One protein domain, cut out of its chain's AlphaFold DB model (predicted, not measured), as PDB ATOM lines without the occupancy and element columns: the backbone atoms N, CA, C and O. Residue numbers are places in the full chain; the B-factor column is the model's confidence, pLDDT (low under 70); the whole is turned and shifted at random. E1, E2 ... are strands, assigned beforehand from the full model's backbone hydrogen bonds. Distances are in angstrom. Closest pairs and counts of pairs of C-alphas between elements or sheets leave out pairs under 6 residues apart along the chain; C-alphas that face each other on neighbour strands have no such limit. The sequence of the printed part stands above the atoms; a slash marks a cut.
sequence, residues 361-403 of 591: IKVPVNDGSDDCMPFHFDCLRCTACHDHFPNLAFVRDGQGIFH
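AT A GLANCE: This is residues 361 to 403 of the 591 residues of an uncharacterized protein of Syncephalastrum racemosum (UniProt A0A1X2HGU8). With little regular structure, two short strand hairpins, E1-E2 and E3-E4, are joined by a long looping stretch, residues 377 to 394, which makes one end; the E1-E2 loop reaches the opposite end. The printed part has 43 residues, 15 of them in four named strands, E1 to E4 in chain order, with no named helix: all strand, in two antiparallel sheets. It is compact, with a radius of gyration of the C-alphas of 10.2 A, spanning 28 by 20 by 15 A.

IN THESE COORDINATES: E2, residues 372 to 376, is 13.0 A long; E1, residues 361 to 364, starts at C-alpha 361 (125.430, 133.710, 122.542). E3 is residues 395 to 397; E4, residues 400 to 402, ends at C-alpha 402 (119.805, 134.859, 136.011).

HOW THE PARTS SIT: Hairpin E1 and E2 is antiparallel at 156 degrees, with N 363 and O 373 within hydrogen-bond range at 2.9 A. Hairpin E3 and E4 is antiparallel at 148 degrees, with N 395 and O 402 at 2.8 A. E1 and E2 are each apart from E3 and E4.

THE WHOLE: The farthest C-alphas, of Ser 369 and Cys 385, are 28.9 A apart. The printed part has no cut; the link E2 to E3 is long. Residues 366 to 370, 391 and 399 have pLDDT under 70.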
ATOM      1  N   ILE A 361     124.789 133.746 121.230       80.50
ATOM      2  CA  ILE A 361     125.430 133.710 122.542       80.50
ATOM      3  C   ILE A 361     125.980 132.306 122.784       80.50
ATOM      4  O   ILE A 361     125.307 131.310 122.519       80.50
ATOM      5  N   LYS A 362     127.226 132.220 123.253       80.88
ATOM      6  CA  LYS A 362     127.877 130.973 123.669       80.88
ATOM      7  C   LYS A 362     128.042 131.019 125.181       80.88
ATOM      8  O   LYS A 362     128.639 131.957 125.699       80.88
ATOM      9  N   VAL A 363     127.511 130.020 125.870       81.81
ATOM     10  CA  VAL A 363     127.470 129.955 127.331       81.81
ATOM     11  C   VAL A 363     128.319 128.746 127.764       81.81
ATOM     12  O   VAL A 363     127.974 127.625 127.385       81.81
ATOM     13  N   PRO A 364     129.450 128.935 128.472       76.50
ATOM     14  CA  PRO A 364     130.413 127.858 128.748       76.50
ATOM     15  C   PRO A 364     129.842 126.854 129.752       76.50
ATOM     16  O   PRO A 364     129.290 127.272 130.770       76.50
ATOM     17  N   VAL A 365     129.933 125.551 129.493       76.19
ATOM     18  CA  VAL A 365     129.423 124.530 130.428       76.19
ATOM     19  C   VAL A 365     130.327 124.459 131.670       76.19
ATOM     20  O   VAL A 365     131.527 124.688 131.574       76.19
ATOM     21  N   ASN A 366     129.758 124.193 132.852       65.38
ATOM     22  CA  ASN A 366     130.522 124.184 134.113       65.38
ATOM     23  C   ASN A 366     131.297 122.869 134.345       65.38
ATOM     24  O   ASN A 366     132.061 122.774 135.298       65.38
ATOM     25  N   ASP A 367     131.130 121.876 133.472       64.75
ATOM     26  CA  ASP A 367     131.588 120.492 133.661       64.75
ATOM     27  C   ASP A 367     133.071 120.279 133.281       64.75
ATOM     28  O   ASP A 367     133.501 119.167 132.987       64.75
ATOM     29  N   GLY A 368     133.867 121.354 133.231       61.81
ATOM     30  CA  GLY A 368     135.294 121.322 132.877       61.81
ATOM     31  C   GLY A 368     135.606 121.084 131.391       61.81
ATOM     32  O   GLY A 368     136.769 121.128 130.999       61.81
ATOM     33  N   SER A 369     134.592 120.863 130.552       67.00
ATOM     34  CA  SER A 369     134.713 120.775 129.094       67.00
ATOM     35  C   SER A 369     134.811 122.159 128.440       67.00
ATOM     36  O   SER A 369     134.013 123.037 128.766       67.00
ATOM     37  N   ASP A 370     135.645 122.312 127.405       63.41
ATOM     38  CA  ASP A 370     135.673 123.504 126.523       63.41
ATOM     39  C   ASP A 370     134.376 123.703 125.692       63.41
ATOM     40  O   ASP A 370     134.257 124.625 124.874       63.41
ATOM     41  N   ASP A 371     133.381 122.834 125.871       71.56
ATOM     42  CA  ASP A 371     132.099 122.920 125.195       71.56
ATOM     43  C   ASP A 371     131.249 124.093 125.701       71.56
ATOM     44  O   ASP A 371     131.021 124.322 126.888       71.56
ATOM     45  N   CYS A 372     130.736 124.853 124.735       79.25
ATOM     46  CA  CYS A 372     129.860 125.992 124.966       79.25
ATOM     47  C   CYS A 372     128.465 125.695 124.414       79.25
ATOM     48  O   CYS A 372     128.315 125.464 123.206       79.25
ATOM     49  N   MET A 373     127.443 125.797 125.265       77.50
ATOM     50  CA  MET A 373     126.042 125.730 124.852       77.50
ATOM     51  C   MET A 373     125.671 126.980 124.040       77.50
ATOM     52  O   MET A 373     125.857 128.098 124.530       77.50
ATOM     53  N   PRO A 374     125.179 126.836 122.799       83.00
ATOM     54  CA  PRO A 374     124.846 127.978 121.966       83.00
ATOM     55  C   PRO A 374     123.353 128.339 122.060       83.00
ATOM     56  O   PRO A 374     122.467 127.485 122.021       83.00
ATOM     57  N   PHE A 375     123.070 129.637 122.114       83.75
ATOM     58  CA  PHE A 375     121.725 130.204 122.192       83.75
ATOM     59  C   PHE A 375     121.527 131.289 121.123       83.75
ATOM     60  O   PHE A 375     122.474 131.986 120.745       83.75
ATOM     61  N   HIS A 376     120.291 131.458 120.643       85.88
ATOM     62  CA  HIS A 376     119.893 132.719 120.006       85.88
ATOM     63  C   HIS A 376     119.900 133.832 121.059       85.88
ATOM     64  O   HIS A 376     119.613 133.553 122.224       85.88
ATOM     65  N   PHE A 377     120.153 135.075 120.644       81.31
ATOM     66  CA  PHE A 377     120.020 136.245 121.517       81.31
ATOM     67  C   PHE A 377     118.651 136.270 122.226       81.31
ATOM     68  O   PHE A 377     118.591 136.330 123.451       81.31
ATOM     69  N   ASP A 378     117.566 136.054 121.477       80.31
ATOM     70  CA  ASP A 378     116.191 136.088 122.001       80.31
ATOM     71  C   ASP A 378     115.794 134.851 122.825       80.31
ATOM     72  O   ASP A 378     114.752 134.840 123.484       80.31
ATOM     73  N   CYS A 379     116.594 133.781 122.772       84.69
ATOM     74  CA  CYS A 379     116.345 132.536 123.505       84.69
ATOM     75  C   CYS A 379     117.161 132.425 124.799       84.69
ATOM     76  O   CYS A 379     116.905 131.512 125.584       84.69
ATOM     77  N   LEU A 380     118.128 133.318 125.034       86.25
ATOM     78  CA  LEU A 380     118.802 133.431 126.323       86.25
ATOM     79  C   LEU A 380     118.049 134.448 127.188       86.25
ATOM     80  O   LEU A 380     118.249 135.656 127.071       86.25
ATOM     81  N   ARG A 381     117.166 133.940 128.046       87.62
ATOM     82  CA  ARG A 381     116.327 134.739 128.943       87.62
ATOM     83  C   ARG A 381     116.596 134.376 130.390       87.62
ATOM     84  O   ARG A 381     116.925 133.226 130.688       87.62
ATOM     85  N   CYS A 382     116.441 135.343 131.282       87.25
ATOM     86  CA  CYS A 382     116.533 135.088 132.707       87.25
ATOM     87  C   CYS A 382     115.409 134.151 133.164       87.25
ATOM     88  O   CYS A 382     114.244 134.319 132.806       87.25
ATOM     89  N   THR A 383     115.748 133.164 133.988       87.25
ATOM     90  CA  THR A 383     114.777 132.202 134.523       87.25
ATOM     91  C   THR A 383     113.788 132.843 135.514       87.25
ATOM     92  O   THR A 383     112.703 132.305 135.686       87.25
ATOM     93  N   ALA A 384     114.127 133.987 136.127       84.38
ATOM     94  CA  ALA A 384     113.280 134.681 137.104       84.38
ATOM     95  C   ALA A 384     112.375 135.776 136.501       84.38
ATOM     96  O   ALA A 384     111.190 135.800 136.810       84.38
ATOM     97  N   CYS A 385     112.901 136.674 135.657       86.38
ATOM     98  CA  CYS A 385     112.119 137.775 135.061       86.38
ATOM     99  C   CYS A 385     111.760 137.573 133.579       86.38
ATOM    100  O   CYS A 385     111.007 138.361 133.021       86.38
ATOM    101  N   HIS A 386     112.293 136.534 132.926       85.31
ATOM    102  CA  HIS A 386     112.112 136.236 131.496       85.31
ATOM    103  C   HIS A 386     112.640 137.285 130.500       85.31
ATOM    104  O   HIS A 386     112.533 137.070 129.290       85.31
ATOM    105  N   ASP A 387     113.305 138.340 130.974       85.06
ATOM    106  CA  ASP A 387     113.985 139.320 130.129       85.06
ATOM    107  C   ASP A 387     115.314 138.809 129.552       85.06
ATOM    108  O   ASP A 387     115.944 137.874 130.055       85.06
ATOM    109  N   HIS A 388     115.748 139.458 128.474       83.88
ATOM    110  CA  HIS A 388     117.006 139.190 127.778       83.88
ATOM    111  C   HIS A 388     118.216 139.779 128.531       83.88
ATOM    112  O   HIS A 388     118.079 140.629 129.413       83.88
ATOM    113  N   PHE A 389     119.428 139.356 128.162       81.56
ATOM    114  CA  PHE A 389     120.678 139.846 128.757       81.56
ATOM    115  C   PHE A 389     121.329 140.927 127.873       81.56
ATOM    116  O   PHE A 389     122.036 140.565 126.932       81.56
ATOM    117  N   PRO A 390     121.148 142.235 128.154       70.88
ATOM    118  CA  PRO A 390     121.645 143.301 127.275       70.88
ATOM    119  C   PRO A 390     123.177 143.311 127.171       70.88
ATOM    120  O   PRO A 390     123.721 143.421 126.078       70.88
ATOM    121  N   ASN A 391     123.864 143.112 128.300       68.94
ATOM    122  CA  ASN A 391     125.324 143.212 128.405       68.94
ATOM    123  C   ASN A 391     126.022 141.847 128.522       68.94
ATOM    124  O   ASN A 391     127.167 141.792 128.959       68.94
ATOM    125  N   LEU A 392     125.329 140.735 128.228       72.75
ATOM    126  CA  LEU A 392     125.832 139.358 128.415       72.75
ATOM    127  C   LEU A 392     126.282 139.014 129.857       72.75
ATOM    128  O   LEU A 392     126.826 137.940 130.094       72.75
ATOM    129  N   ALA A 393     126.017 139.888 130.829       74.75
ATOM    130  CA  ALA A 393     126.265 139.655 132.243       74.75
ATOM    131  C   ALA A 393     125.164 138.752 132.816       74.75
ATOM    132  O   ALA A 393     124.034 139.192 133.026       74.75
ATOM    133  N   PHE A 394     125.500 137.487 133.058       80.56
ATOM    134  CA  PHE A 394     124.597 136.501 133.645       80.56
ATOM    135  C   PHE A 394     125.284 135.703 134.755       80.56
ATOM    136  O   PHE A 394     126.473 135.391 134.685       80.56
ATOM    137  N   VAL A 395     124.508 135.327 135.767       82.88
ATOM    138  CA  VAL A 395     124.893 134.396 136.831       82.88
ATOM    139  C   VAL A 395     124.189 133.068 136.566       82.88
ATOM    140  O   VAL A 395     123.019 133.056 136.186       82.88
ATOM    141  N   ARG A 396     124.879 131.940 136.750       79.88
ATOM    142  CA  ARG A 396     124.269 130.609 136.630       79.88
ATOM    143  C   ARG A 396     124.161 129.966 138.005       79.88
ATOM    144  O   ARG A 396     125.177 129.783 138.666       79.88
ATOM    145  N   ASP A 397     122.945 129.604 138.399       78.00
ATOM    146  CA  ASP A 397     122.662 128.864 139.632       78.00
ATOM    147  C   ASP A 397     122.003 127.532 139.262       78.00
ATOM    148  O   ASP A 397     120.837 127.479 138.863       78.00
ATOM    149  N   GLY A 398     122.766 126.442 139.373       76.38
ATOM    150  CA  GLY A 398     122.322 125.114 138.946       76.38
ATOM    151  C   GLY A 398     121.966 125.087 137.456       76.38
ATOM    152  O   GLY A 398     122.810 125.361 136.605       76.38
ATOM    153  N   GLN A 399     120.709 124.761 137.148       68.12
ATOM    154  CA  GLN A 399     120.184 124.680 135.778       68.12
ATOM    155  C   GLN A 399     119.675 126.030 135.222       68.12
ATOM    156  O   GLN A 399     119.383 126.114 134.030       68.12
ATOM    157  N   GLY A 400     119.558 127.076 136.052       78.00
ATOM    158  CA  GLY A 400     118.998 128.377 135.664       78.00
ATOM    159  C   GLY A 400     120.054 129.445 135.360       78.00
ATOM    160  O   GLY A 400     121.153 129.430 135.922       78.00
ATOM    161  N   ILE A 401     119.701 130.400 134.496       83.38
ATOM    162  CA  ILE A 401     120.526 131.568 134.151       83.38
ATOM    163  C   ILE A 401     119.765 132.829 134.585       83.38
ATOM    164  O   ILE A 401     118.592 132.997 134.259       83.38
ATOM    165  N   PHE A 402     120.420 133.717 135.330       87.25
ATOM    166  CA  PHE A 402     119.805 134.859 136.011       87.25
ATOM    167  C   PHE A 402     120.580 136.157 135.765       87.25
ATOM    168  O   PHE A 402     121.799 136.118 135.590       87.25
ATOM    169  N   HIS A 403     119.909 137.315 135.778       86.75
ATOM    170  CA  HIS A 403     120.621 138.595 135.924       86.75
ATOM    171  C   HIS A 403     121.270 138.673 137.314       86.75
ATOM    172  O   HIS A 403     120.767 138.028 138.241       86.75
TER     173      HIS A 403